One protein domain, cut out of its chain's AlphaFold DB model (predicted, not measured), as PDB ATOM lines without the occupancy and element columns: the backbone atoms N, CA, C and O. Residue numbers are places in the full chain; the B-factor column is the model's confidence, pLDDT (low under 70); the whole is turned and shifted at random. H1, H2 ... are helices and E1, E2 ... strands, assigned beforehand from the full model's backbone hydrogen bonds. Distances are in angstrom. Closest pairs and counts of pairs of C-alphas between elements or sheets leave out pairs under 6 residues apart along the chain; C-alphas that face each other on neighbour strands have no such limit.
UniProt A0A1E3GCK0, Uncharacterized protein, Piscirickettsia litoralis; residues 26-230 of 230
ATOM      1  N   LEU A  26     -14.026 -19.225  42.156       86.75
ATOM      2  CA  LEU A  26     -14.597 -17.903  41.946       86.75
ATOM      3  C   LEU A  26     -16.114 -17.989  42.113       86.75
ATOM      4  O   LEU A  26     -16.776 -18.831  41.505       86.75
ATOM      5  N   LYS A  27     -16.670 -17.083  42.918       86.12
ATOM      6  CA  LYS A  27     -18.116 -16.889  43.038       86.12
ATOM      7  C   LYS A  27     -18.441 -15.428  42.791       86.12
ATOM      8  O   LYS A  27     -18.011 -14.566  43.551       86.12
ATOM      9  N   PHE A  28     -19.232 -15.170  41.764       83.75
ATOM     10  CA  PHE A  28     -19.778 -13.859  41.454       83.75
ATOM     11  C   PHE A  28     -21.298 -13.959  41.501       83.75
ATOM     12  O   PHE A  28     -21.885 -14.802  40.830       83.75
ATOM     13  N   ASN A  29     -21.934 -13.116  42.310       86.00
ATOM     14  CA  ASN A  29     -23.385 -13.064  42.425       86.00
ATOM     15  C   ASN A  29     -23.821 -11.605  42.336       86.00
ATOM     16  O   ASN A  29     -23.252 -10.755  43.023       86.00
ATOM     17  N   THR A  30     -24.837 -11.322  41.530       82.94
ATOM     18  CA  THR A  30     -25.444  -9.995  41.438       82.94
ATOM     19  C   THR A  30     -26.960 -10.109  41.463       82.94
ATOM     20  O   THR A  30     -27.552 -10.938  40.773       82.94
ATOM     21  N   LEU A  31     -27.566  -9.269  42.300       87.44
ATOM     22  CA  LEU A  31     -29.003  -9.114  42.444       87.44
ATOM     23  C   LEU A  31     -29.340  -7.639  42.265       87.44
ATOM     24  O   LEU A  31     -28.680  -6.775  42.845       87.44
ATOM     25  N   GLY A  32     -30.385  -7.342  41.506       87.06
ATOM     26  CA  GLY A  32     -30.784  -5.963  41.263       87.06
ATOM     27  C   GLY A  32     -32.091  -5.843  40.503       87.06
ATOM     28  O   GLY A  32     -32.634  -6.822  39.995       87.06
ATOM     29  N   ILE A  33     -32.606  -4.620  40.433       88.62
ATOM     30  CA  ILE A  33     -33.733  -4.271  39.572       88.62
ATOM     31  C   ILE A  33     -33.330  -3.025  38.806       88.62
ATOM     32  O   ILE A  33     -32.988  -2.013  39.418       88.62
ATOM     33  N   ILE A  34     -33.396  -3.100  37.484       86.56
ATOM     34  CA  ILE A  34     -33.240  -1.940  36.616       86.56
ATOM     35  C   ILE A  34     -34.619  -1.428  36.240       86.56
ATOM     36  O   ILE A  34     -35.501  -2.201  35.860       86.56
ATOM     37  N   HIS A  35     -34.781  -0.117  36.366       88.38
ATOM     38  CA  HIS A  35     -35.933   0.628  35.889       88.38
ATOM     39  C   HIS A  35     -35.522   1.353  34.613       88.38
ATOM     40  O   HIS A  35     -34.672   2.237  34.672       88.38
ATOM     41  N   THR A  36     -36.097   0.959  33.484       85.00
ATOM     42  CA  THR A  36     -35.868   1.618  32.193       85.00
ATOM     43  C   THR A  36     -36.746   2.868  32.072       85.00
ATOM     44  O   THR A  36     -37.754   3.000  32.777       85.00
ATOM     45  N   GLU A  37     -36.391   3.788  31.172       81.75
ATOM     46  CA  GLU A  37     -37.156   5.025  30.947       81.75
ATOM     47  C   GLU A  37     -38.595   4.744  30.481       81.75
ATOM     48  O   GLU A  37     -39.540   5.406  30.914       81.75
ATOM     49  N   ASP A  38     -38.791   3.686  29.685       83.81
ATOM     50  CA  ASP A  38     -40.111   3.224  29.236       83.81
ATOM     51  C   ASP A  38     -40.942   2.524  30.336       83.81
ATOM     52  O   ASP A  38     -42.065   2.070  30.095       83.81
ATOM     53  N   GLY A  39     -40.419   2.456  31.565       83.12
ATOM     54  CA  GLY A  39     -41.112   1.956  32.750       83.12
ATOM     55  C   GLY A  39     -41.063   0.439  32.941       83.12
ATOM     56  O   GLY A  39     -41.703  -0.070  33.873       83.12
ATOM     57  N   LYS A  40     -40.318  -0.303  32.111       86.38
ATOM     58  CA  LYS A  40     -40.071  -1.735  32.339       86.38
ATOM     59  C   LYS A  40     -39.187  -1.944  33.570       86.38
ATOM     60  O   LYS A  40     -38.491  -1.055  34.063       86.38
ATOM     61  N   LYS A  41     -39.258  -3.165  34.103       88.00
ATOM     62  CA  LYS A  41     -38.432  -3.617  35.224       88.00
ATOM     63  C   LYS A  41     -37.684  -4.869  34.817       88.00
ATOM     64  O   LYS A  41     -38.316  -5.890  34.558       88.00
ATOM     65  N   ILE A  42     -36.363  -4.794  34.815       85.12
ATOM     66  CA  ILE A  42     -35.488  -5.927  34.524       85.12
ATOM     67  C   ILE A  42     -34.934  -6.420  35.856       85.12
ATOM     68  O   ILE A  42     -34.231  -5.687  36.550       85.12
ATOM     69  N   HIS A  43     -35.293  -7.646  36.238       85.00
ATOM     70  CA  HIS A  43     -34.729  -8.278  37.426       85.00
ATOM     71  C   HIS A  43     -33.391  -8.912  37.059       85.00
ATOM     72  O   HIS A  43     -33.305  -9.736  36.150       85.00
ATOM     73  N   ILE A  44     -32.356  -8.532  37.790       85.88
ATOM     74  CA  ILE A  44     -31.030  -9.120  37.692       85.88
ATOM     75  C   ILE A  44     -30.915 -10.156  38.801       85.88
ATOM     76  O   ILE A  44     -31.038  -9.820  39.978       85.88
ATOM     77  N   ASP A  45     -30.672 -11.396  38.398       86.50
ATOM     78  CA  ASP A  45     -30.279 -12.504  39.264       86.50
ATOM     79  C   ASP A  45     -29.258 -13.342  38.494       86.50
ATOM     80  O   ASP A  45     -29.609 -14.226  37.709       86.50
ATOM     81  N   LEU A  46     -27.982 -12.970  38.619       83.38
ATOM     82  CA  LEU A  46     -26.880 -13.681  37.972       83.38
ATOM     83  C   LEU A  46     -25.985 -14.294  39.036       83.38
ATOM     84  O   LEU A  46     -25.574 -13.631  39.986       83.38
ATOM     85  N   SER A  47     -25.649 -15.561  38.826       84.19
ATOM     86  CA  SER A  47     -24.753 -16.327  39.685       84.19
ATOM     87  C   SER A  47     -23.749 -17.077  38.814       84.19
ATOM     88  O   SER A  47     -24.112 -18.013  38.106       84.19
ATOM     89  N   LEU A  48     -22.478 -16.689  38.885       80.81
ATOM     90  CA  LEU A  48     -21.349 -17.377  38.268       80.81
ATOM     91  C   LEU A  48     -20.558 -18.090  39.366       80.81
ATOM     92  O   LEU A  48     -20.071 -17.464  40.306       80.81
ATOM     93  N   ASN A  49     -20.424 -19.406  39.239       84.81
ATOM     94  CA  ASN A  49     -19.647 -20.229  40.158       84.81
ATOM     95  C   ASN A  49     -18.649 -21.046  39.339       84.81
ATOM     96  O   ASN A  49     -19.050 -21.955  38.617       84.81
ATOM     97  N   LEU A  50     -17.366 -20.722  39.466       81.50
ATOM     98  CA  LEU A  50     -16.272 -21.468  38.857       81.50
ATOM     99  C   LEU A  50     -15.456 -22.143  39.957       81.50
ATOM    100  O   LEU A  50     -15.198 -21.564  41.013       81.50
ATOM    101  N   SER A  51     -15.044 -23.378  39.713       82.88
ATOM    102  CA  SER A  51     -14.169 -24.122  40.614       82.88
ATOM    103  C   SER A  51     -13.260 -25.033  39.810       82.88
ATOM    104  O   SER A  51     -13.755 -25.747  38.937       82.88
ATOM    105  N   ARG A  52     -11.967 -25.068  40.140       77.19
ATOM    106  CA  ARG A  52     -11.045 -26.099  39.652       77.19
ATOM    107  C   ARG A  52     -10.263 -26.744  40.785       77.19
ATOM    108  O   ARG A  52     -10.014 -26.121  41.816       77.19
ATOM    109  N   GLU A  53      -9.811 -27.960  40.513       76.62
ATOM    110  CA  GLU A  53      -8.763 -28.668  41.239       76.62
ATOM    111  C   GLU A  53      -7.759 -29.190  40.201       76.62
ATOM    112  O   GLU A  53      -8.136 -29.895  39.266       76.62
ATOM    113  N   LEU A  54      -6.496 -28.794  40.327       65.94
ATOM    114  CA  LEU A  54      -5.387 -29.193  39.471       65.94
ATOM    115  C   LEU A  54      -4.432 -30.047  40.295       65.94
ATOM    116  O   LEU A  54      -4.016 -29.630  41.370       65.94
ATOM    117  N   ILE A  55      -4.068 -31.218  39.779       63.84
ATOM    118  CA  ILE A  55      -3.029 -32.072  40.357       63.84
ATOM    119  C   ILE A  55      -1.887 -32.120  39.347       63.84
ATOM    120  O   ILE A  55      -1.980 -32.792  38.320       63.84
ATOM    121  N   GLU A  56      -0.824 -31.383  39.632       55.81
ATOM    122  CA  GLU A  56       0.366 -31.263  38.802       55.81
ATOM    123  C   GLU A  56       1.454 -32.195  39.351       55.81
ATOM    124  O   GLU A  56       1.914 -32.044  40.482       55.81
ATOM    125  N   LYS A  57       1.851 -33.199  38.560       54.22
ATOM    126  CA  LYS A  57       2.974 -34.100  38.866       54.22
ATOM    127  C   LYS A  57       4.158 -33.674  38.013       54.22
ATOM    128  O   LYS A  57       4.093 -33.761  36.790       54.22
ATOM    129  N   ASN A  58       5.213 -33.174  38.645       51.53
ATOM    130  CA  ASN A  58       6.221 -32.380  37.948       51.53
ATOM    131  C   ASN A  58       7.028 -33.179  36.889       51.53
ATOM    132  O   ASN A  58       7.677 -34.176  37.205       51.53
ATOM    133  N   SER A  59       7.072 -32.669  35.651       33.25
ATOM    134  CA  SER A  59       8.289 -32.631  34.828       33.25
ATOM    135  C   SER A  59       8.424 -31.211  34.282       33.25
ATOM    136  O   SER A  59       7.661 -30.790  33.415       33.25
ATOM    137  N   LEU A  60       9.371 -30.462  34.838       35.97
ATOM    138  CA  LEU A  60       9.589 -29.049  34.564       35.97
ATOM    139  C   LEU A  60       9.924 -28.793  33.081       35.97
ATOM    140  O   LEU A  60      10.974 -29.216  32.598       35.97
ATOM    141  N   SER A  61       9.087 -28.019  32.389       30.86
ATOM    142  CA  SER A  61       9.469 -27.295  31.170       30.86
ATOM    143  C   SER A  61       8.992 -25.850  31.281       30.86
ATOM    144  O   SER A  61       7.880 -25.518  30.884       30.86
ATOM    145  N   ILE A  62       9.856 -24.978  31.802       29.34
ATOM    146  CA  ILE A  62       9.652 -23.529  31.743       29.34
ATOM    147  C   ILE A  62       9.953 -23.075  30.313       29.34
ATOM    148  O   ILE A  62      11.110 -23.077  29.888       29.34
ATOM    149  N   ARG A  63       8.921 -22.659  29.577       33.94
ATOM    150  CA  ARG A  63       9.078 -21.782  28.412       33.94
ATOM    151  C   ARG A  63       8.772 -20.362  28.869       33.94
ATOM    152  O   ARG A  63       7.626 -20.002  29.085       33.94
ATOM    153  N   ALA A  64       9.820 -19.574  29.078       29.05
ATOM    154  CA  ALA A  64       9.683 -18.132  29.219       29.05
ATOM    155  C   ALA A  64       9.415 -17.556  27.821       29.05
ATOM    156  O   ALA A  64      10.312 -17.599  26.978       29.05
ATOM    157  N   GLY A  65       8.194 -17.078  27.561       36.00
ATOM    158  CA  GLY A  65       7.867 -16.447  26.279       36.00
ATOM    159  C   GLY A  65       6.385 -16.267  25.944       36.00
ATOM    160  O   GLY A  65       6.099 -15.404  25.122       36.00
ATOM    161  N   ASP A  66       5.462 -17.013  26.560       38.09
ATOM    162  CA  ASP A  66       4.042 -16.933  26.182       38.09
ATOM    163  C   ASP A  66       3.426 -15.634  26.726       38.09
ATOM    164  O   ASP A  66       3.314 -15.429  27.938       38.09
ATOM    165  N   ALA A  67       3.086 -14.719  25.822       44.31
ATOM    166  CA  ALA A  67       2.379 -13.492  26.151       44.31
ATOM    167  C   ALA A  67       0.874 -13.793  26.241       44.31
ATOM    168  O   ALA A  67       0.305 -14.351  25.312       44.31
ATOM    169  N   LEU A  68       0.224 -13.430  27.349       51.25
ATOM    170  CA  LEU A  68      -1.243 -13.417  27.462       51.25
ATOM    171  C   LEU A  68      -1.778 -12.076  26.920       51.25
ATOM    172  O   LEU A  68      -1.089 -11.063  27.083       51.25
ATOM    173  N   LYS A  69      -2.941 -12.066  26.242       59.97
ATOM    174  CA  LYS A  69      -3.502 -10.876  25.554       59.97
ATOM    175  C   LYS A  69      -5.018 -10.735  25.702       59.97
ATOM    176  O   LYS A  69      -5.722 -11.720  25.532       59.97
ATOM    177  N   ASP A  70      -5.522  -9.513  25.879       55.81
ATOM    178  CA  ASP A  70      -6.790  -9.271  26.594       55.81
ATOM    179  C   ASP A  70      -7.972  -8.812  25.700       55.81
ATOM    180  O   ASP A  70      -8.214  -7.608  25.607       55.81
ATOM    181  N   PRO A  71      -8.769  -9.677  25.039       59.41
ATOM    182  CA  PRO A  71     -10.041  -9.237  24.458       59.41
ATOM    183  C   PRO A  71     -11.224  -9.223  25.451       59.41
ATOM    184  O   PRO A  71     -11.344 -10.062  26.348       59.41
ATOM    185  N   LEU A  72     -12.178  -8.307  25.232       58.81
ATOM    186  CA  LEU A  72     -13.534  -8.414  25.787       58.81
ATOM    187  C   LEU A  72     -14.351  -9.484  25.052       58.81
ATOM    188  O   LEU A  72     -14.509  -9.453  23.829       58.81
ATOM    189  N   ILE A  73     -14.948 -10.385  25.825       75.31
ATOM    190  CA  ILE A  73     -15.808 -11.468  25.356       75.31
ATOM    191  C   ILE A  73     -17.192 -11.334  25.999       75.31
ATOM    192  O   ILE A  73     -17.336 -11.243  27.217       75.31
ATOM    193  N   ILE A  74     -18.236 -11.364  25.178       64.19
ATOM    194  CA  ILE A  74     -19.627 -11.431  25.629       64.19
ATOM    195  C   ILE A  74     -20.034 -12.897  25.781       64.19
ATOM    196  O   ILE A  74     -19.831 -13.705  24.870       64.19
ATOM    197  N   ASN A  75     -20.646 -13.225  26.919       63.34
ATOM    198  CA  ASN A  75     -21.150 -14.553  27.241       63.34
ATOM    199  C   ASN A  75     -22.686 -14.569  27.246       63.34
ATOM    200  O   ASN A  75     -23.331 -13.993  28.122       63.34
ATOM    201  N   PHE A  76     -23.279 -15.286  26.293       55.62
ATOM    202  CA  PHE A  76     -24.732 -15.350  26.105       55.62
ATOM    203  C   PHE A  76     -25.410 -16.495  26.866       55.62
ATOM    204  O   PHE A  76     -26.636 -16.543  26.939       55.62
ATOM    205  N   ASN A  77     -24.643 -17.454  27.395       53.94
ATOM    206  CA  ASN A  77     -25.186 -18.695  27.955       53.94
ATOM    207  C   ASN A  77     -25.264 -18.712  29.495       53.94
ATOM    208  O   ASN A  77     -25.791 -19.672  30.061       53.94
ATOM    209  N   GLY A  78     -24.748 -17.675  30.165       51.59
ATOM    210  CA  GLY A  78     -24.776 -17.522  31.620       51.59
ATOM    211  C   GLY A  78     -23.832 -18.458  32.384       51.59
ATOM    212  O   GLY A  78     -23.885 -18.493  33.610       51.59
ATOM    213  N   LYS A  79     -22.980 -19.225  31.689       59.41
ATOM    214  CA  LYS A  79     -22.033 -20.182  32.294       59.41
ATOM    215  C   LYS A  79     -20.611 -19.633  32.433       59.41
ATOM    216  O   LYS A  79     -19.759 -20.305  33.008       59.41
ATOM    217  N   GLY A  80     -20.373 -18.412  31.954       59.00
ATOM    218  CA  GLY A  80     -19.029 -17.864  31.787       59.00
ATOM    219  C   GLY A  80     -18.359 -18.380  30.511       59.00
ATOM    220  O   GLY A  80     -18.865 -19.292  29.850       59.00
ATOM    221  N   VAL A  81     -17.252 -17.748  30.122       64.44
ATOM    222  CA  VAL A  81     -16.560 -18.084  28.871       64.44
ATOM    223  C   VAL A  81     -16.001 -19.502  28.894       64.44
ATOM    224  O   VAL A  81     -15.306 -19.916  29.819       64.44
ATOM    225  N   GLU A  82     -16.263 -20.213  27.802       71.31
ATOM    226  CA  GLU A  82     -15.695 -21.518  27.491       71.31
ATOM    227  C   GLU A  82     -14.897 -21.395  26.183       71.31
ATOM    228  O   GLU A  82     -15.382 -20.829  25.199       71.31
ATOM    229  N   LEU A  83     -13.667 -21.914  26.178       70.31
ATOM    230  CA  LEU A  83     -12.769 -21.926  25.019       70.31
ATOM    231  C   LEU A  83     -12.719 -23.340  24.427       70.31
ATOM    232  O   LEU A  83     -12.633 -24.326  25.161       70.31
ATOM    233  N   GLN A  84     -12.788 -23.441  23.103       76.44
ATOM    234  CA  GLN A  84     -12.652 -24.693  22.362       76.44
ATOM    235  C   GLN A  84     -11.170 -25.031  22.142       76.44
ATOM    236  O   GLN A  84     -10.305 -24.163  22.214       76.44
ATOM    237  N   GLN A  85     -10.876 -26.302  21.848       71.25
ATOM    238  CA  GLN A  85      -9.516 -26.728  21.487       71.25
ATOM    239  C   GLN A  85      -9.092 -26.230  20.101       71.25
ATOM    240  O   GLN A  85      -7.906 -26.000  19.865       71.25
ATOM    241  N   ASP A  86     -10.053 -26.077  19.190       77.50
ATOM    242  CA  ASP A  86      -9.799 -25.582  17.846       77.50
ATOM    243  C   ASP A  86      -9.379 -24.111  17.891       77.50
ATOM    244  O   ASP A  86      -9.955 -23.299  18.621       77.50
ATOM    245  N   LYS A  87      -8.368 -23.769  17.090       83.50
ATOM    246  CA  LYS A  87      -7.791 -22.427  17.014       83.50
ATOM    247  C   LYS A  87      -7.956 -21.823  15.622       83.50
ATOM    248  O   LYS A  87      -8.069 -22.542  14.628       83.50
ATOM    249  N   PHE A  88      -7.930 -20.498  15.540       85.25
ATOM    250  CA  PHE A  88      -7.905 -19.762  14.279       85.25
ATOM    251  C   PHE A  88      -6.780 -18.724  14.266       85.25
ATOM    252  O   PHE A  88      -6.293 -18.300  15.311       85.25
ATOM    253  N   SER A  89      -6.353 -18.349  13.058       88.31
ATOM    254  CA  SER A  89      -5.254 -17.404  12.845       88.31
ATOM    255  C   SER A  89      -5.770 -15.968  12.809       88.31
ATOM    256  O   SER A  89      -6.645 -15.672  11.992       88.31
ATOM    257  N   PHE A  90      -5.233 -15.089  13.653       89.81
ATOM    258  CA  PHE A  90      -5.626 -13.678  13.728       89.81
ATOM    259  C   PHE A  90      -4.518 -12.848  14.372       89.81
ATOM    260  O   PHE A  90      -3.890 -13.316  15.308       89.81
ATOM    261  N   ASP A  91      -4.269 -11.643  13.866       88.94
ATOM    262  CA  ASP A  91      -3.303 -10.710  14.463       88.94
ATOM    263  C   ASP A  91      -3.983  -9.981  15.630       88.94
ATOM    264  O   ASP A  91      -4.724  -9.012  15.419       88.94
ATOM    265  N   LEU A  92      -3.835 -10.515  16.848       85.94
ATOM    266  CA  LEU A  92      -4.519  -9.989  18.030       85.94
ATOM    267  C   LEU A  92      -3.792  -8.780  18.610       85.94
ATOM    268  O   LEU A  92      -4.448  -7.870  19.118       85.94
ATOM    269  N   ASP A  93      -2.461  -8.771  18.565       80.88
ATOM    270  CA  ASP A  93      -1.643  -7.772  19.253       80.88
ATOM    271  C   ASP A  93      -1.018  -6.708  18.342       80.88
ATOM    272  O   ASP A  93      -0.331  -5.806  18.832       80.88
ATOM    273  N   LEU A  94      -1.355  -6.740  17.050       84.50
ATOM    274  CA  LEU A  94      -0.985  -5.748  16.045       84.50
ATOM    275  C   LEU A  94       0.518  -5.713  15.752       84.50
ATOM    276  O   LEU A  94       1.039  -4.682  15.310       84.50
ATOM    277  N   ASP A  95       1.224  -6.825  15.970       82.88
ATOM    278  CA  ASP A  95       2.640  -6.963  15.625       82.88
ATOM    279  C   ASP A  95       2.873  -7.322  14.138       82.88
ATOM    280  O   ASP A  95       4.016  -7.316  13.656       82.88
ATOM    281  N   GLY A  96       1.792  -7.580  13.389       85.88
ATOM    282  CA  GLY A  96       1.811  -7.965  11.980       85.88
ATOM    283  C   GLY A  96       2.003  -9.466  11.738       85.88
ATOM    284  O   GLY A  96       2.204  -9.875  10.586       85.88
ATOM    285  N   ARG A  97       1.977 -10.297  12.784       86.81
ATOM    286  CA  ARG A  97       2.001 -11.764  12.727       86.81
ATOM    287  C   ARG A  97       0.645 -12.315  13.155       86.81
ATOM    288  O   ARG A  97      -0.128 -11.677  13.848       86.81
ATOM    289  N   LEU A  98       0.333 -13.517  12.676       87.31
ATOM    290  CA  LEU A  98      -0.917 -14.184  13.030       87.31
ATOM    291  C   LEU A  98      -0.712 -15.063  14.263       87.31
ATOM    292  O   LEU A  98       0.096 -15.996  14.222       87.31
ATOM    293  N   ASP A  99      -1.513 -14.815  15.289       83.44
ATOM    294  CA  ASP A  99      -1.604 -15.609  16.507       83.44
ATOM    295  C   ASP A  99      -2.579 -16.775  16.339       83.44
ATOM    296  O   ASP A  99      -3.489 -16.728  15.509       83.44
ATOM    297  N   GLN A 100      -2.406 -17.832  17.137       83.44
ATOM    298  CA  GLN A 100      -3.350 -18.949  17.189       83.44
ATOM    299  C   GLN A 100      -4.277 -18.794  18.394       83.44
ATOM    300  O   GLN A 100      -3.955 -19.200  19.513       83.44
ATOM    301  N   ILE A 101      -5.468 -18.263  18.140       83.19
ATOM    302  CA  ILE A 101      -6.458 -17.952  19.171       83.19
ATOM    303  C   ILE A 101      -7.470 -19.086  19.270       83.19
ATOM    304  O   ILE A 101      -7.986 -19.546  18.251       83.19
ATOM    305  N   SER A 102      -7.779 -19.526  20.489       83.06
ATOM    306  CA  SER A 102      -8.831 -20.519  20.727       83.06
ATOM    307  C   SER A 102     -10.202 -19.989  20.304       83.06
ATOM    308  O   SER A 102     -10.583 -18.863  20.631       83.06
ATOM    309  N   LEU A 103     -10.964 -20.811  19.581       84.00
ATOM    310  CA  LEU A 103     -12.351 -20.510  19.248       84.00
ATOM    311  C   LEU A 103     -13.186 -20.423  20.527       84.00
ATOM    312  O   LEU A 103     -13.026 -21.219  21.452       84.00
ATOM    313  N   LEU A 104     -14.123 -19.483  20.570       84.19
ATOM    314  CA  LEU A 104     -15.063 -19.389  21.681       84.19
ATOM    315  C   LEU A 104     -16.149 -20.462  21.532       84.19
ATOM    316  O   LEU A 104     -16.588 -20.756  20.418       84.19
ATOM    317  N   ALA A 105     -16.602 -21.063  22.631       79.25
ATOM    318  CA  ALA A 105     -17.712 -22.014  22.592       79.25
ATOM    319  C   ALA A 105     -19.007 -21.335  22.098       79.25
ATOM    320  O   ALA A 105     -19.189 -20.134  22.333       79.25
ATOM    321  N   PRO A 106     -19.943 -22.076  21.471       76.44
ATOM    322  CA  PRO A 106     -21.216 -21.518  21.021       76.44
ATOM    323  C   PRO A 106     -21.937 -20.726  22.119       76.44
ATOM    324  O   PRO A 106     -22.038 -21.169  23.264       76.44
ATOM    325  N   GLY A 107     -22.454 -19.550  21.760       76.31
ATOM    326  CA  GLY A 107     -23.018 -18.614  22.735       76.31
ATOM    327  C   GLY A 107     -21.971 -17.734  23.420       76.31
ATOM    328  O   GLY A 107     -22.254 -17.181  24.478       76.31
ATOM    329  N   ASN A 108     -20.790 -17.576  22.823       84.75
ATOM    330  CA  ASN A 108     -19.808 -16.551  23.163       84.75
ATOM    331  C   ASN A 108     -19.367 -15.824  21.884       84.75
ATOM    332  O   ASN A 108     -19.366 -16.405  20.793       84.75
ATOM    333  N   GLY A 109     -18.980 -14.561  22.018       90.81
ATOM    334  CA  GLY A 109     -18.458 -13.768  20.908       90.81
ATOM    335  C   GLY A 109     -17.600 -12.613  21.399       90.81
ATOM    336  O   GLY A 109     -17.783 -12.130  22.516       90.81
ATOM    337  N   PHE A 110     -16.667 -12.170  20.569       93.75
ATOM    338  CA  PHE A 110     -15.858 -10.992  20.849       93.75
ATOM    339  C   PHE A 110     -16.691  -9.733  20.633       93.75
ATOM    340  O   PHE A 110     -17.403  -9.632  19.630       93.75
ATOM    341  N   LEU A 111     -16.597  -8.768  21.548       96.50
ATOM    342  CA  LEU A 111     -17.147  -7.442  21.280       96.50
ATOM    343  C   LEU A 111     -16.208  -6.716  20.315       96.50
ATOM    344  O   LEU A 111     -15.015  -6.575  20.590       96.50
ATOM    345  N   ALA A 112     -16.757  -6.268  19.194       96.31
ATOM    346  CA  ALA A 112     -15.995  -5.707  18.097       96.31
ATOM    347  C   ALA A 112     -16.634  -4.427  17.552       96.31
ATOM    348  O   ALA A 112     -17.852  -4.225  17.608       96.31
ATOM    349  N   LEU A 113     -15.788  -3.577  16.986       95.88
ATOM    350  CA  LEU A 113     -16.154  -2.380  16.256       95.88
ATOM    351  C   LEU A 113     -15.360  -2.365  14.957       95.88
ATOM    352  O   LEU A 113     -14.151  -2.151  14.977       95.88
ATOM    353  N   ASP A 114     -16.062  -2.525  13.840       94.00
ATOM    354  CA  ASP A 114     -15.506  -2.268  12.512       94.00
ATOM    355  C   ASP A 114     -15.179  -0.765  12.412       94.00
ATOM    356  O   ASP A 114     -16.059   0.101  12.276       94.00
ATOM    357  N   LYS A 115     -13.898  -0.435  12.612       90.69
ATOM    358  CA  LYS A 115     -13.428   0.956  12.711       90.69
ATOM    359  C   LYS A 115     -13.216   1.559  11.331       90.69
ATOM    360  O   LYS A 115     -13.356   2.775  11.177       90.69
ATOM    361  N   ASN A 116     -12.864   0.730  10.350       92.12
ATOM    362  CA  ASN A 116     -12.542   1.159   8.994       92.12
ATOM    363  C   ASN A 116     -13.744   1.042   8.024       92.12
ATOM    364  O   ASN A 116     -13.678   1.579   6.916       92.12
ATOM    365  N   ASN A 117     -14.854   0.449   8.474       90.69
ATOM    366  CA  ASN A 117     -16.092   0.181   7.741       90.69
ATOM    367  C   ASN A 117     -15.897  -0.717   6.506       90.69
ATOM    368  O   ASN A 117     -16.544  -0.498   5.475       90.69
ATOM    369  N   ASP A 118     -14.999  -1.700   6.579       91.62
ATOM    370  CA  ASP A 118     -14.766  -2.663   5.495       91.62
ATOM    371  C   ASP A 118     -15.667  -3.914   5.570       91.62
ATOM    372  O   ASP A 118     -15.682  -4.743   4.649       91.62
ATOM    373  N   GLY A 119     -16.483  -4.013   6.625       89.94
ATOM    374  CA  GLY A 119     -17.432  -5.092   6.867       89.94
ATOM    375  C   GLY A 119     -16.805  -6.343   7.477       89.94
ATOM    376  O   GLY A 119     -17.444  -7.401   7.457       89.94
ATOM    377  N   ARG A 120     -15.567  -6.266   7.973       92.69
ATOM    378  CA  ARG A 120     -14.830  -7.381   8.574       92.69
ATOM    379  C   ARG A 120     -14.150  -6.935   9.861       92.69
ATOM    380  O   ARG A 120     -13.972  -5.758  10.116       92.69
ATOM    381  N   ILE A 121     -13.778  -7.921  10.671       94.00
ATOM    382  CA  ILE A 121     -12.901  -7.726  11.824       94.00
ATOM    383  C   ILE A 121     -11.581  -8.382  11.455       94.00
ATOM    384  O   ILE A 121     -11.488  -9.603  11.329       94.00
ATOM    385  N   SER A 122     -10.597  -7.547  11.157       91.06
ATOM    386  CA  SER A 122      -9.374  -7.936  10.460       91.06
ATOM    387  C   SER A 122      -8.183  -8.143  11.393       91.06
ATOM    388  O   SER A 122      -7.294  -8.931  11.074       91.06
ATOM    389  N   ASN A 123      -8.162  -7.448  12.532       91.56
ATOM    390  CA  ASN A 123      -7.104  -7.518  13.539       91.56
ATOM    391  C   ASN A 123      -7.587  -6.963  14.893       91.56
ATOM    392  O   ASN A 123      -8.692  -6.428  15.012       91.56
ATOM    393  N   GLY A 124      -6.745  -7.071  15.922       88.88
ATOM    394  CA  GLY A 124      -7.075  -6.689  17.295       88.88
ATOM    395  C   GLY A 124      -7.414  -5.214  17.525       88.88
ATOM    396  O   GLY A 124      -7.984  -4.892  18.563       88.88
ATOM    397  N   SER A 125      -7.146  -4.310  16.574       91.94
ATOM    398  CA  SER A 125      -7.489  -2.886  16.710       91.94
ATOM    399  C   SER A 125      -8.995  -2.641  16.640       91.94
ATOM    400  O   SER A 125      -9.471  -1.589  17.070       91.94
ATOM    401  N   GLU A 126      -9.739  -3.614  16.118       94.50
ATOM    402  CA  GLU A 126     -11.195  -3.606  15.967       94.50
ATOM    403  C   GLU A 126     -11.895  -4.372  17.098       94.50
ATOM    404  O   GLU A 126     -13.120  -4.478  17.124       94.50
ATOM    405  N   LEU A 127     -11.121  -4.880  18.058       93.94
ATOM    406  CA  LEU A 127     -11.598  -5.455  19.306       93.94
ATOM    407  C   LEU A 127     -11.338  -4.482  20.459       93.94
ATOM    408  O   LEU A 127     -10.507  -3.579  20.355       93.94
ATOM    409  N   PHE A 128     -12.041  -4.687  21.568       93.94
ATOM    410  CA  PHE A 128     -11.828  -3.922  22.794       93.94
ATOM    411  C   PHE A 128     -10.908  -4.682  23.745       93.94
ATOM    412  O   PHE A 128     -11.226  -5.807  24.136       93.94
ATOM    413  N   GLY A 129      -9.798  -4.057  24.134       89.94
ATOM    414  CA  GLY A 129      -8.838  -4.575  25.106       89.94
ATOM    415  C   GLY A 129      -7.462  -4.981  24.559       89.94
ATOM    416  O   GLY A 129      -6.486  -4.617  25.215       89.94
ATOM    417  N   PRO A 130      -7.299  -5.627  23.381       85.44
ATOM    418  CA  PRO A 130      -6.004  -6.201  22.990       85.44
ATOM    419  C   PRO A 130      -4.840  -5.207  22.917       85.44
ATOM    420  O   PRO A 130      -3.685  -5.593  23.078       85.44
ATOM    421  N   THR A 131      -5.133  -3.920  22.699       79.50
ATOM    422  CA  THR A 131      -4.110  -2.868  22.625       79.50
ATOM    423  C   THR A 131      -3.707  -2.324  24.001       79.50
ATOM    424  O   THR A 131      -2.536  -2.011  24.211       79.50
ATOM    425  N   THR A 132      -4.649  -2.170  24.941       84.19
ATOM    426  CA  THR A 132      -4.394  -1.487  26.231       84.19
ATOM    427  C   THR A 132      -4.440  -2.396  27.458       84.19
ATOM    428  O   THR A 132      -4.027  -1.976  28.541       84.19
ATOM    429  N   GLY A 133      -4.975  -3.608  27.314       83.94
ATOM    430  CA  GLY A 133      -5.338  -4.490  28.422       83.94
ATOM    431  C   GLY A 133      -6.539  -3.998  29.238       83.94
ATOM    432  O   GLY A 133      -6.762  -4.440  30.362       83.94
ATOM    433  N   GLN A 134      -7.298  -3.017  28.736       87.38
ATOM    434  CA  GLN A 134      -8.361  -2.342  29.491       87.38
ATOM    435  C   GLN A 134      -9.621  -2.168  28.643       87.38
ATOM    436  O   GLN A 134     -10.089  -1.056  28.402       87.38
ATOM    437  N   GLY A 135     -10.204  -3.282  28.203       91.94
ATOM    438  CA  GLY A 135     -11.317  -3.262  27.256       91.94
ATOM    439  C   GLY A 135     -12.547  -2.483  27.733       91.94
ATOM    440  O   GLY A 135     -13.123  -1.725  26.956       91.94
ATOM    441  N   PHE A 136     -12.929  -2.584  29.013       93.81
ATOM    442  CA  PHE A 136     -14.033  -1.772  29.550       93.81
ATOM    443  C   PHE A 136     -13.706  -0.275  29.558       93.81
ATOM    444  O   PHE A 136     -14.590   0.540  29.310       93.81
ATOM    445  N   SER A 137     -12.440   0.089  29.795       93.31
ATOM    446  CA  SER A 137     -12.003   1.486  29.733       93.31
ATOM    447  C   SER A 137     -11.969   2.017  28.302       93.31
ATOM    448  O   SER A 137     -12.189   3.209  28.102       93.31
ATOM    449  N   GLU A 138     -11.660   1.176  27.314       94.69
ATOM    450  CA  GLU A 138     -11.763   1.543  25.899       94.69
ATOM    451  C   GLU A 138     -13.229   1.751  25.507       94.69
ATOM    452  O   GLU A 138     -13.560   2.751  24.875       94.69
ATOM    453  N   LEU A 139     -14.119   0.848  25.931       96.00
ATOM    454  CA  LEU A 139     -15.549   0.941  25.648       96.00
ATOM    455  C   LEU A 139     -16.188   2.174  26.308       96.00
ATOM    456  O   LEU A 139     -16.981   2.857  25.668       96.00
ATOM    457  N   SER A 140     -15.787   2.527  27.535       96.06
ATOM    458  CA  SER A 140     -16.325   3.701  28.241       96.06
ATOM    459  C   SER A 140     -16.005   5.039  27.576       96.06
ATOM    460  O   SER A 140     -16.601   6.049  27.924       96.06
ATOM    461  N   GLN A 141     -15.059   5.084  26.632       96.06
ATOM    462  CA  GLN A 141     -14.791   6.307  25.862       96.06
ATOM    463  C   GLN A 141     -15.944   6.674  24.922       96.06
ATOM    464  O   GLN A 141     -15.974   7.794  24.412       96.06
ATOM    465  N   TYR A 142     -16.856   5.734  24.677       96.69
ATOM    466  CA  TYR A 142     -17.993   5.902  23.787       96.69
ATOM    467  C   TYR A 142     -19.317   6.170  24.515       96.69
ATOM    468  O   TYR A 142     -20.323   6.316  23.833       96.69
ATOM    469  N   ASP A 143     -19.301   6.258  25.847       97.81
ATOM    470  CA  ASP A 143     -20.443   6.667  26.677       97.81
ATOM    471  C   ASP A 143     -20.623   8.190  26.554       97.81
ATOM    472  O   ASP A 143     -19.857   8.976  27.133       97.81
ATOM    473  N   GLN A 144     -21.564   8.604  25.703       97.44
ATOM    474  CA  GLN A 144     -21.792   9.989  25.293       97.44
ATOM    475  C   GLN A 144     -22.578  10.781  26.337       97.44
ATOM    476  O   GLN A 144     -22.340  11.985  26.490       97.44
ATOM    477  N   ASP A 145     -23.511  10.136  27.033       96.56
ATOM    478  CA  ASP A 145     -24.350  10.772  28.050       96.56
ATOM    479  C   ASP A 145     -23.795  10.609  29.482       96.56
ATOM    480  O   ASP A 145     -24.267  11.270  30.414       96.56
ATOM    481  N   HIS A 146     -22.721   9.827  29.632       96.31
ATOM    482  CA  HIS A 146     -21.994   9.541  30.868       96.31
ATOM    483  C   HIS A 146     -22.835   8.811  31.921       96.31
ATOM    484  O   HIS A 146     -22.658   9.028  33.130       96.31
ATOM    485  N   ASN A 147     -23.752   7.950  31.479       95.12
ATOM    486  CA  ASN A 147     -24.653   7.206  32.352       95.12
ATOM    487  C   ASN A 147     -24.082   5.844  32.825       95.12
ATOM    488  O   ASN A 147     -24.715   5.173  33.646       95.12
ATOM    489  N   GLN A 148     -22.863   5.479  32.397       96.50
ATOM    490  CA  GLN A 148     -22.183   4.191  32.629       96.50
ATOM    491  C   GLN A 148     -22.767   2.989  31.878       96.50
ATOM    492  O   GLN A 148     -22.423   1.838  32.182       96.50
ATOM    493  N   TRP A 149     -23.610   3.239  30.893       96.81
ATOM    494  CA  TRP A 149     -24.122   2.261  29.956       96.81
ATOM    495  C   TRP A 149     -23.647   2.611  28.556       96.81
ATOM    496  O   TRP A 149     -23.332   3.751  28.255       96.81
ATOM    497  N   ILE A 150     -23.529   1.579  27.732       98.12
ATOM    498  CA  ILE A 150     -23.533   1.740  26.286       98.12
ATOM    499  C   ILE A 150     -24.875   1.214  25.805       98.12
ATOM    500  O   ILE A 150     -25.111   0.001  25.888       98.12
ATOM    501  N   ASP A 151     -25.741   2.119  25.366       96.00
ATOM    502  CA  ASP A 151     -27.126   1.844  24.969       96.00
ATOM    503  C   ASP A 151     -27.539   2.651  23.725       96.00
ATOM    504  O   ASP A 151     -26.699   3.231  23.038       96.00
ATOM    505  N   GLU A 152     -28.823   2.639  23.361       94.56
ATOM    506  CA  GLU A 152     -29.324   3.331  22.169       94.56
ATOM    507  C   GLU A 152     -29.105   4.855  22.156       94.56
ATOM    508  O   GLU A 152     -29.260   5.475  21.099       94.56
ATOM    509  N   ASN A 153     -28.755   5.465  23.292       95.00
ATOM    510  CA  ASN A 153     -28.410   6.883  23.377       95.00
ATOM    511  C   ASN A 153     -26.959   7.168  22.964       95.00
ATOM    512  O   ASN A 153     -26.603   8.338  22.807       95.00
ATOM    513  N   ASP A 154     -26.155   6.128  22.727       97.50
ATOM    514  CA  ASP A 154     -24.784   6.237  22.243       97.50
ATOM    515  C   ASP A 154     -24.668   5.848  20.763       97.50
ATOM    516  O   ASP A 154     -24.934   4.711  20.365       97.50
ATOM    517  N   ASP A 155     -24.126   6.748  19.935       95.88
ATOM    518  CA  ASP A 155     -23.908   6.532  18.492       95.88
ATOM    519  C   ASP A 155     -23.115   5.243  18.179       95.88
ATOM    520  O   ASP A 155     -23.191   4.679  17.079       95.88
ATOM    521  N   ILE A 156     -22.288   4.785  19.125       96.25
ATOM    522  CA  ILE A 156     -21.488   3.573  18.963       96.25
ATOM    523  C   ILE A 156     -22.345   2.307  18.957       96.25
ATOM    524  O   ILE A 156     -21.970   1.326  18.312       96.25
ATOM    525  N   PHE A 157     -23.475   2.309  19.662       96.81
ATOM    526  CA  PHE A 157     -24.223   1.105  19.996       96.81
ATOM    527  C   PHE A 157     -24.714   0.370  18.746       96.81
ATOM    528  O   PHE A 157     -24.495  -0.835  18.597       96.81
ATOM    529  N   GLU A 158     -25.248   1.105  17.768       94.88
ATOM    530  CA  GLU A 158     -25.687   0.542  16.484       94.88
ATOM    531  C   GLU A 158     -24.533  -0.017  15.634       94.88
ATOM    532  O   GLU A 158     -24.741  -0.821  14.713       94.88
ATOM    533  N   ARG A 159     -23.294   0.388  15.925       95.81
ATOM    534  CA  ARG A 159     -22.083  -0.032  15.206       95.81
ATOM    535  C   ARG A 159     -21.380  -1.211  15.864       95.81
ATOM    536  O   ARG A 159     -20.639  -1.911  15.178       95.81
ATOM    537  N   LEU A 160     -21.635  -1.464  17.146       97.00
ATOM    538  CA  LEU A 160     -21.067  -2.608  17.847       97.00
ATOM    539  C   LEU A 160     -21.542  -3.924  17.225       97.00
ATOM    540  O   LEU A 160     -22.696  -4.095  16.813       97.00
ATOM    541  N   ARG A 161     -20.611  -4.868  17.131       96.44
ATOM    542  CA  ARG A 161     -20.841  -6.214  16.618       96.44
ATOM    543  C   ARG A 161     -20.346  -7.235  17.624       96.44
ATOM    544  O   ARG A 161     -19.358  -7.030  18.320       96.44
ATOM    545  N   ILE A 162     -21.026  -8.366  17.643       95.19
ATOM    546  CA  ILE A 162     -20.556  -9.594  18.257       95.19
ATOM    547  C   ILE A 162     -19.906 -10.385  17.136       95.19
ATOM    548  O   ILE A 162     -20.590 -10.850  16.219       95.19
ATOM    549  N   TRP A 163     -18.586 -10.493  17.195       94.94
ATOM    550  CA  TRP A 163     -17.814 -11.274  16.248       94.94
ATOM    551  C   TRP A 163     -17.638 -12.702  16.755       94.94
ATOM    552  O   TRP A 163     -17.180 -12.948  17.871       94.94
ATOM    553  N   THR A 164     -18.041 -13.658  15.928       91.69
ATOM    554  CA  THR A 164     -17.901 -15.087  16.195       91.69
ATOM    555  C   THR A 164     -17.571 -15.826  14.902       91.69
ATOM    556  O   THR A 164     -17.607 -15.251  13.811       91.69
ATOM    557  N   LYS A 165     -17.232 -17.105  15.018       88.88
ATOM    558  CA  LYS A 165     -16.936 -17.986  13.889       88.88
ATOM    559  C   LYS A 165     -18.028 -19.046  13.793       88.88
ATOM    560  O   LYS A 165     -18.452 -19.593  14.810       88.88
ATOM    561  N   ASP A 166     -18.499 -19.330  12.582       86.19
ATOM    562  CA  ASP A 166     -19.420 -20.448  12.358       86.19
ATOM    563  C   ASP A 166     -18.693 -21.810  12.402       86.19
ATOM    564  O   ASP A 166     -17.475 -21.894  12.569       86.19
ATOM    565  N   SER A 167     -19.435 -22.906  12.227       81.81
ATOM    566  CA  SER A 167     -18.872 -24.267  12.224       81.81
ATOM    567  C   SER A 167     -17.915 -24.556  11.059       81.81
ATOM    568  O   SER A 167     -17.246 -25.587  11.063       81.81
ATOM    569  N   GLN A 168     -17.855 -23.677  10.060       83.81
ATOM    570  CA  GLN A 168     -16.931 -23.732   8.929       83.81
ATOM    571  C   GLN A 168     -15.786 -22.716   9.075       83.81
ATOM    572  O   GLN A 168     -14.991 -22.561   8.150       83.81
ATOM    573  N   ASN A 169     -15.674 -22.067  10.240       82.31
ATOM    574  CA  ASN A 169     -14.688 -21.044  10.568       82.31
ATOM    575  C   ASN A 169     -14.814 -19.742   9.747       82.31
ATOM    576  O   ASN A 169     -13.844 -18.988   9.616       82.31
ATOM    577  N   ASN A 170     -16.000 -19.453   9.204       88.94
ATOM    578  CA  ASN A 170     -16.276 -18.165   8.569       88.94
ATOM    579  C   ASN A 170     -16.677 -17.123   9.613       88.94
ATOM    580  O   ASN A 170     -17.351 -17.438  10.597       88.94
ATOM    581  N   ASP A 171     -16.311 -15.867   9.359       91.75
ATOM    582  CA  ASP A 171     -16.691 -14.736  10.200       91.75
ATOM    583  C   ASP A 171     -18.201 -14.499  10.194       91.75
ATOM    584  O   ASP A 171     -18.840 -14.444   9.142       91.75
ATOM    585  N   GLN A 172     -18.753 -14.308  11.388       92.94
ATOM    586  CA  GLN A 172     -20.127 -13.887  11.618       92.94
ATOM    587  C   GLN A 172     -20.111 -12.625  12.477       92.94
ATOM    588  O   GLN A 172     -19.494 -12.597  13.543       92.94
ATOM    589  N   LEU A 173     -20.798 -11.584  12.006       94.31
ATOM    590  CA  LEU A 173     -20.959 -10.316  12.712       94.31
ATOM    591  C   LEU A 173     -22.433 -10.111  13.023       94.31
ATOM    592  O   LEU A 173     -23.244  -9.895  12.123       94.31
ATOM    593  N   ILE A 174     -22.770 -10.183  14.304       94.31
ATOM    594  CA  ILE A 174     -24.144 -10.058  14.790       94.31
ATOM    595  C   ILE A 174     -24.275  -8.694  15.463       94.31
ATOM    596  O   ILE A 174     -23.472  -8.353  16.327       94.31
ATOM    597  N   ALA A 175     -25.259  -7.886  15.070       94.94
ATOM    598  CA  ALA A 175     -25.515  -6.620  15.760       94.94
ATOM    599  C   ALA A 175     -26.057  -6.874  17.180       94.94
ATOM    600  O   ALA A 175     -26.784  -7.845  17.389       94.94
ATOM    601  N   LEU A 176     -25.762  -5.992  18.143       95.12
ATOM    602  CA  LEU A 176     -26.215  -6.156  19.535       95.12
ATOM    603  C   LEU A 176     -27.733  -6.366  19.638       95.12
ATOM    604  O   LEU A 176     -28.179  -7.357  20.218       95.12
ATOM    605  N   GLY A 177     -28.518  -5.528  18.954       92.94
ATOM    606  CA  GLY A 177     -29.975  -5.666  18.909       92.94
ATOM    607  C   GLY A 177     -30.460  -6.982  18.282       92.94
ATOM    608  O   GLY A 177     -31.458  -7.541  18.726       92.94
ATOM    609  N   GLN A 178     -29.731  -7.560  17.314       93.31
ATOM    610  CA  GLN A 178     -30.062  -8.889  16.763       93.31
ATOM    611  C   GLN A 178     -29.836 -10.012  17.784       93.31
ATOM    612  O   GLN A 178     -30.511 -11.040  17.730       93.31
ATOM    613  N   ALA A 179     -28.910  -9.814  18.722       91.81
ATOM    614  CA  ALA A 179     -28.694 -10.704  19.857       91.81
ATOM    615  C   ALA A 179     -29.615 -10.383  21.053       91.81
ATOM    616  O   ALA A 179     -29.517 -11.030  22.098       91.81
ATOM    617  N   ASN A 180     -30.538  -9.425  20.890       93.94
ATOM    618  CA  ASN A 180     -31.418  -8.871  21.922       93.94
ATOM    619  C   ASN A 180     -30.673  -8.194  23.081       93.94
ATOM    620  O   ASN A 180     -31.216  -8.117  24.182       93.94
ATOM    621  N   ILE A 181     -29.440  -7.734  22.858       94.88
ATOM    622  CA  ILE A 181     -28.727  -6.887  23.814       94.88
ATOM    623  C   ILE A 181     -29.239  -5.459  23.644       94.88
ATOM    624  O   ILE A 181     -29.128  -4.920  22.545       94.88
ATOM    625  N   GLY A 182     -29.776  -4.885  24.722       93.88
ATOM    626  CA  GLY A 182     -30.254  -3.497  24.762       93.88
ATOM    627  C   GLY A 182     -29.260  -2.523  25.382       93.88
ATOM    628  O   GLY A 182     -29.188  -1.384  24.965       93.88
ATOM    629  N   ALA A 183     -28.452  -2.974  26.342       95.69
ATOM    630  CA  ALA A 183     -27.471  -2.111  26.994       95.69
ATOM    631  C   ALA A 183     -26.309  -2.926  27.569       95.69
ATOM    632  O   ALA A 183     -26.503  -4.069  27.997       95.69
ATOM    633  N   ILE A 184     -25.113  -2.344  27.622       97.06
ATOM    634  CA  ILE A 184     -23.927  -2.926  28.267       97.06
ATOM    635  C   ILE A 184     -23.526  -2.043  29.444       97.06
ATOM    636  O   ILE A 184     -23.300  -0.853  29.261       97.06
ATOM    637  N   TYR A 185     -23.393  -2.619  30.639       95.81
ATOM    638  CA  TYR A 185     -22.934  -1.872  31.807       95.81
ATOM    639  C   TYR A 185     -21.406  -1.765  31.820       95.81
ATOM    640  O   TYR A 185     -20.698  -2.767  31.679       95.81
ATOM    641  N   LEU A 186     -20.876  -0.562  32.028       95.69
ATOM    642  CA  LEU A 186     -19.432  -0.301  32.038       95.69
ATOM    643  C   LEU A 186     -18.778  -0.593  33.396       95.69
ATOM    644  O   LEU A 186     -17.576  -0.877  33.473       95.69
ATOM    645  N   GLY A 187     -19.563  -0.557  34.476       92.56
ATOM    646  CA  GLY A 187     -19.096  -0.941  35.804       92.56
ATOM    647  C   GLY A 187     -18.808  -2.441  35.877       92.56
ATOM    648  O   GLY A 187     -19.681  -3.259  35.623       92.56
ATOM    649  N   HIS A 188     -17.595  -2.818  36.271       93.12
ATOM    650  CA  HIS A 188     -17.150  -4.210  36.317       93.12
ATOM    651  C   HIS A 188     -16.475  -4.532  37.651       93.12
ATOM    652  O   HIS A 188     -16.008  -3.642  38.364       93.12
ATOM    653  N   LEU A 189     -16.415  -5.820  37.984       89.12
ATOM    654  CA  LEU A 189     -15.656  -6.327  39.126       89.12
ATOM    655  C   LEU A 189     -14.487  -7.172  38.638       89.12
ATOM    656  O   LEU A 189     -14.625  -7.910  37.664       89.12
ATOM    657  N   GLU A 190     -13.356  -7.090  39.336       88.62
ATOM    658  CA  GLU A 190     -12.248  -8.020  39.135       88.62
ATOM    659  C   GLU A 190     -12.695  -9.436  39.514       88.62
ATOM    660  O   GLU A 190     -13.189  -9.688  40.617       88.62
ATOM    661  N   THR A 191     -12.534 -10.363  38.579       87.69
ATOM    662  CA  THR A 191     -12.934 -11.766  38.704       87.69
ATOM    663  C   THR A 191     -11.822 -12.686  38.198       87.69
ATOM    664  O   THR A 191     -12.061 -13.500  37.305       87.69
ATOM    665  N   PRO A 192     -10.594 -12.571  38.748       86.69
ATOM    666  CA  PRO A 192      -9.465 -13.372  38.302       86.69
ATOM    667  C   PRO A 192      -9.800 -14.863  38.380       86.69
ATOM    668  O   PRO A 192     -10.211 -15.349  39.433       86.69
ATOM    669  N   PHE A 193      -9.662 -15.572  37.258       82.81
ATOM    670  CA  PHE A 193      -9.806 -17.027  37.209       82.81
ATOM    671  C   PHE A 193      -9.048 -17.609  36.016       82.81
ATOM    672  O   PHE A 193      -9.278 -17.216  34.871       82.81
ATOM    673  N   THR A 194      -8.153 -18.564  36.256       82.00
ATOM    674  CA  THR A 194      -7.360 -19.164  35.172       82.00
ATOM    675  C   THR A 194      -8.136 -20.248  34.421       82.00
ATOM    676  O   THR A 194      -8.689 -21.176  35.021       82.00
ATOM    677  N   LEU A 195      -8.130 -20.154  33.091       79.69
ATOM    678  CA  LEU A 195      -8.778 -21.074  32.161       79.69
ATOM    679  C   LEU A 195      -7.748 -22.061  31.603       79.69
ATOM    680  O   LEU A 195      -6.774 -21.664  30.963       79.69
ATOM    681  N   TYR A 196      -7.988 -23.353  31.813       78.56
ATOM    682  CA  TYR A 196      -7.163 -24.444  31.293       78.56
ATOM    683  C   TYR A 196      -7.971 -25.336  30.351       78.56
ATOM    684  O   TYR A 196      -9.185 -25.478  30.501       78.56
ATOM    685  N   SER A 197      -7.288 -25.975  29.403       76.06
ATOM    686  CA  SER A 197      -7.857 -27.066  28.612       76.06
ATOM    687  C   SER A 197      -7.954 -28.352  29.442       76.06
ATOM    688  O   SER A 197      -7.373 -28.466  30.524       76.06
ATOM    689  N   GLN A 198      -8.650 -29.361  28.910       73.38
ATOM    690  CA  GLN A 198      -8.713 -30.695  29.526       73.38
ATOM    691  C   GLN A 198      -7.323 -31.332  29.705       73.38
ATOM    692  O   GLN A 198      -7.102 -32.059  30.671       73.38
ATOM    693  N   ASP A 199      -6.376 -30.994  28.827       76.12
ATOM    694  CA  ASP A 199      -4.987 -31.468  28.855       76.12
ATOM    695  C   ASP A 199      -4.071 -30.581  29.724       76.12
ATOM    696  O   ASP A 199      -2.849 -30.595  29.567       76.12
ATOM    697  N   GLN A 200      -4.657 -29.775  30.621       73.50
ATOM    698  CA  GLN A 200      -3.964 -28.875  31.553       73.50
ATOM    699  C   GLN A 200      -3.086 -27.808  30.875       73.50
ATOM    700  O   GLN A 200      -2.167 -27.268  31.486       73.50
ATOM    701  N   GLN A 201      -3.371 -27.462  29.617       73.88
ATOM    702  CA  GLN A 201      -2.699 -26.352  28.938       73.88
ATOM    703  C   GLN A 201      -3.413 -25.041  29.252       73.88
ATOM    704  O   GLN A 201      -4.642 -24.984  29.189       73.88
ATOM    705  N   LEU A 202      -2.661 -23.985  29.564       78.00
ATOM    706  CA  LEU A 202      -3.218 -22.647  29.767       78.00
ATOM    707  C   LEU A 202      -3.943 -22.190  28.492       78.00
ATOM    708  O   LEU A 202      -3.413 -22.319  27.391       78.00
ATOM    709  N   GLN A 203      -5.173 -21.704  28.638       79.81
ATOM    710  CA  GLN A 203      -5.981 -21.156  27.543       79.81
ATOM    711  C   GLN A 203      -6.221 -19.657  27.710       79.81
ATOM    712  O   GLN A 203      -6.361 -18.942  26.722       79.81
ATOM    713  N   GLY A 204      -6.253 -19.180  28.953       83.12
ATOM    714  CA  GLY A 204      -6.342 -17.762  29.251       83.12
ATOM    715  C   GLY A 204      -6.607 -17.469  30.723       83.12
ATOM    716  O   GLY A 204      -6.608 -18.372  31.560       83.12
ATOM    717  N   GLN A 205      -6.858 -16.206  31.038       84.31
ATOM    718  CA  GLN A 205      -7.170 -15.726  32.377       84.31
ATOM    719  C   GLN A 205      -8.369 -14.779  32.321       84.31
ATOM    720  O   GLN A 205      -8.306 -13.726  31.704       84.31
ATOM    721  N   LEU A 206      -9.468 -15.133  32.988       86.25
ATOM    722  CA  LEU A 206     -10.551 -14.188  33.253       86.25
ATOM    723  C   LEU A 206     -10.013 -13.065  34.143       86.25
ATOM    724  O   LEU A 206      -9.329 -13.355  35.120       86.25
ATOM    725  N   ARG A 207     -10.308 -11.807  33.812       89.31
ATOM    726  CA  ARG A 207      -9.842 -10.616  34.539       89.31
ATOM    727  C   ARG A 207     -10.959  -9.918  35.273       89.31
ATOM    728  O   ARG A 207     -10.830  -9.608  36.455       89.31
ATOM    729  N   SER A 208     -12.042  -9.650  34.562       91.06
ATOM    730  CA  SER A 208     -13.165  -8.895  35.088       91.06
ATOM    731  C   SER A 208     -14.480  -9.340  34.471       91.06
ATOM    732  O   SER A 208     -14.538  -9.994  33.426       91.06
ATOM    733  N   THR A 209     -15.569  -9.036  35.163       90.88
ATOM    734  CA  THR A 209     -16.924  -9.390  34.753       90.88
ATOM    735  C   THR A 209     -17.853  -8.212  35.010       90.88
ATOM    736  O   THR A 209     -17.847  -7.614  36.086       90.88
ATOM    737  N   SER A 210     -18.651  -7.903  33.997       93.62
ATOM    738  CA  SER A 210     -19.786  -6.989  34.035       93.62
ATOM    739  C   SER A 210     -21.019  -7.714  33.476       93.62
ATOM    740  O   SER A 210     -21.027  -8.939  33.313       93.62
ATOM    741  N   LEU A 211     -22.078  -6.966  33.204       93.88
ATOM    742  CA  LEU A 211     -23.345  -7.447  32.698       93.88
ATOM    743  C   LEU A 211     -23.828  -6.643  31.490       93.88
ATOM    744  O   LEU A 211     -23.445  -5.495  31.277       93.88
ATOM    745  N   TYR A 212     -24.717  -7.261  30.724       94.06
ATOM    746  CA  TYR A 212     -25.519  -6.604  29.696       94.06
ATOM    747  C   TYR A 212     -27.001  -6.897  29.941       94.06
ATOM    748  O   TYR A 212     -27.335  -7.880  30.608       94.06
ATOM    749  N   LEU A 213     -27.894  -6.076  29.393       93.25
ATOM    750  CA  LEU A 213     -29.342  -6.273  29.475       93.25
ATOM    751  C   LEU A 213     -29.862  -6.953  28.222       93.25
ATOM    752  O   LEU A 213     -29.529  -6.560  27.106       93.25
ATOM    753  N   ASN A 214     -30.691  -7.972  28.425       90.94
ATOM    754  CA  ASN A 214     -31.401  -8.649  27.360       90.94
ATOM    755  C   ASN A 214     -32.857  -8.181  27.330       90.94
ATOM    756  O   ASN A 214     -33.627  -8.406  28.268       90.94
ATOM    757  N   GLU A 215     -33.246  -7.536  26.237       86.94
ATOM    758  CA  GLU A 215     -34.573  -6.933  26.125       86.94
ATOM    759  C   GLU A 215     -35.670  -7.949  25.814       86.94
ATOM    760  O   GLU A 215     -36.818  -7.775  26.229       86.94
ATOM    761  N   ALA A 216     -35.335  -9.032  25.106       87.44
ATOM    762  CA  ALA A 216     -36.323 -10.014  24.673       87.44
ATOM    763  C   ALA A 216     -36.912 -10.796  25.850       87.44
ATOM    764  O   ALA A 216     -38.102 -11.115  25.853       87.44
ATOM    765  N   ASN A 217     -36.088 -11.110  26.849       85.50
ATOM    766  CA  ASN A 217     -36.495 -11.890  28.017       85.50
ATOM    767  C   ASN A 217     -36.488 -11.087  29.332       85.50
ATOM    768  O   ASN A 217     -36.800 -11.664  30.373       85.50
ATOM    769  N   GLN A 218     -36.169  -9.785  29.287       86.25
ATOM    770  CA  GLN A 218     -36.080  -8.901  30.458       86.25
ATOM    771  C   GLN A 218     -35.143  -9.457  31.541       86.25
ATOM    772  O   GLN A 218     -35.447  -9.399  32.735       86.25
ATOM    773  N   SER A 219     -34.008 -10.013  31.113       87.81
ATOM    774  CA  SER A 219     -32.953 -10.525  31.987       87.81
ATOM    775  C   SER A 219     -31.648  -9.762  31.771       87.81
ATOM    776  O   SER A 219     -31.561  -8.840  30.964       87.81
ATOM    777  N   ALA A 220     -30.607 -10.174  32.486       88.44
ATOM    778  CA  ALA A 220     -29.239  -9.780  32.190       88.44
ATOM    779  C   ALA A 220     -28.421 -10.991  31.715       88.44
ATOM    780  O   ALA A 220     -28.841 -12.138  31.890       88.44
ATOM    781  N   GLY A 221     -27.269 -10.729  31.109       88.50
ATOM    782  CA  GLY A 221     -26.220 -11.710  30.835       88.50
ATOM    783  C   GLY A 221     -24.851 -11.160  31.230       88.50
ATOM    784  O   GLY A 221     -24.774 -10.077  31.806       88.50
ATOM    785  N   LEU A 222     -23.780 -11.907  30.957       90.75
ATOM    786  CA  LEU A 222     -22.423 -11.543  31.372       90.75
ATOM    787  C   LEU A 222     -21.590 -11.032  30.195       90.75
ATOM    788  O   LEU A 222     -21.647 -11.559  29.085       90.75
ATOM    789  N   ILE A 223     -20.746 -10.047  30.473       93.06
ATOM    790  CA  ILE A 223     -19.642  -9.641  29.603       93.06
ATOM    791  C   ILE A 223     -18.354  -9.714  30.419       93.06
ATOM    792  O   ILE A 223     -18.328  -9.347  31.594       93.06
ATOM    793  N   GLN A 224     -17.301 -10.263  29.833       91.69
ATOM    794  CA  GLN A 224     -16.101 -10.674  30.546       91.69
ATOM    795  C   GLN A 224     -14.852 -10.207  29.807       91.69
ATOM    796  O   GLN A 224     -14.770 -10.324  28.590       91.69
ATOM    797  N   GLN A 225     -13.867  -9.700  30.541       91.31
ATOM    798  CA  GLN A 225     -12.540  -9.429  29.990       91.31
ATOM    799  C   GLN A 225     -11.637 -10.625  30.256       91.31
ATOM    800  O   GLN A 225     -11.574 -11.090  31.397       91.31
ATOM    801  N   ILE A 226     -10.960 -11.126  29.225       87.31
ATOM    802  CA  ILE A 226     -10.153 -12.344  29.319       87.31
ATOM    803  C   ILE A 226      -8.842 -12.150  28.589       87.31
ATOM    804  O   ILE A 226      -8.852 -11.709  27.450       87.31
ATOM    805  N   ASP A 227      -7.754 -12.589  29.207       84.00
ATOM    806  CA  ASP A 227      -6.427 -12.618  28.612       84.00
ATOM    807  C   ASP A 227      -6.234 -13.994  27.975       84.00
ATOM    808  O   ASP A 227      -6.091 -14.989  28.678       84.00
ATOM    809  N   LEU A 228      -6.292 -14.095  26.653       81.38
ATOM    810  CA  LEU A 228      -6.110 -15.335  25.907       81.38
ATOM    811  C   LEU A 228      -4.629 -15.700  25.790       81.38
ATOM    812  O   LEU A 228      -3.766 -14.840  25.617       81.38
ATOM    813  N   ALA A 229      -4.354 -17.001  25.849       75.88
ATOM    814  CA  ALA A 229      -3.048 -17.554  25.521       75.88
ATOM    815  C   ALA A 229      -2.911 -17.723  23.999       75.88
ATOM    816  O   ALA A 229      -3.698 -18.455  23.383       75.88
ATOM    817  N   ILE A 230      -1.911 -17.057  23.417       69.25
ATOM    818  CA  ILE A 230      -1.574 -17.086  21.982       69.25
ATOM    819  C   ILE A 230      -0.395 -18.008  21.678       69.25
ATOM    820  O   ILE A 230       0.556 -18.054  22.488       69.25
TER     821      ILE A 230
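This is residues 26 to 230 of the 230 residues of an uncharacterized protein of Piscirickettsia litoralis (UniProt A0A1E3GCK0). A large, strongly twisted sheet of eight strands makes the core, and the long ribbon of the hairpin E1 and E2 lies over the part made by E10, E11 and E12, a lopsided sandwich with nearly aligned strands. One short helix, H1, packs on the large sheet between two long loops, the small hairpin E4 and E5 packs near Gln 203 and Ala 229, and residues 57 to 65, from the end of the ribbon into the link after it, stick out. The 205 printed residues hold twelve named strands and one named helix, in the order E1 to E6, H1, E7 to E12; the class is mostly strand. The eight-strand sheet is branched, and its neighbour pairs are antiparallel. The whole is compact, with a radius of gyration of the C-alphas of 17.3 A, yet only just elongated, spanning 60 by 40 by 31 A.

E1, residues 26 to 35, begins at C-alpha 26 (-14.597, -17.903, 41.946) and is 28.9 A long. E2, residues 41 to 57, is the longest strand at 51.5 A and ends at C-alpha 57 (2.974, -34.100, 38.866). Next come E3, residues 72 to 75, E4, residues 83 to 90, which bends by 89 degrees at residue 86, E5, residues 99 to 104, and E6, residues 108 to 113. H1 spans residues 135 to 142. E7 is residues 160 to 165, E8 residues 171 to 175 and E9 residues 181 to 185. E10, residues 189 to 196, is 21.5 A long. E11, residues 202 to 214, is 31.6 A long and bends by 70 degrees at residue 208. E12, residues 219 to 229, is 31.4 A long and ends at C-alpha 229 (-3.048, -17.554, 25.521).

In the large sheet E11 has three neighbours: E9, beside residues 211 to 214, and E10, beside 202 to 209, lie on one side of it, and E12 on the other side. N 185 and O 211 of E9 and E11 are 2.9 A apart, within hydrogen-bond range. E10, E11 and E12 form a meander, each strand the antiparallel neighbour of the one before, with N 191 and O 207 at 2.8 A and N 205 and O 227 at 2.8 A. On the other side of E12 from E11 lies E3, with N 73 and O 224 at 2.8 A. From E3 the sheet goes on through E6, with N 74 and O 109 at 2.8 A, and E7, with N 110 and O 163 at 2.9 A, to the edge strand E8, with N 162 and O 174 at 2.8 A. E1 and E2 are a hairpin, with N 28 and O 48 at 2.8 A. This hairpin and the large sheet form a sandwich, two sheets face to face, with strands at 17 degrees and facing parts 9.5 A centre to centre. The closest C-alphas of E2 and E12 are those of Ile 44 and Ala 220, 5.8 A apart. H1 is on the large sheet, at a height over the sheet of 8.7 A, and only just over none of its strands, with 2 of its C-alphas falling on E12. The closest C-alphas of H1 and E3 are those of Leu 72 and Gly 135, 5.8 A apart. In H1, 2 of 4 O i to N i+4 pairs and 4 of 5 O i to N i+3 pairs are within hydrogen-bond range. E4 and E5 form a separate hairpin, with N 88 and O 101 at 2.9 A. The closest C-alphas of E5 and E12 are those of Ile 101 and Ala 229, 7.2 A apart.

The C-alphas of Asp 38 and Ser 59, 60.5 A apart, are the two farthest apart. Residues 57 to 65 stand free; the body without them spans 51 by 43 by 30 A. The printed part has no cut and ends at residue 230, the chain's last. The links E2 to E3, E6 to H1 and H1 to E7 are long. The mean pLDDT of the printed part is 83.1, with residues 54 to 72, 74 to 81 and 230 under 70.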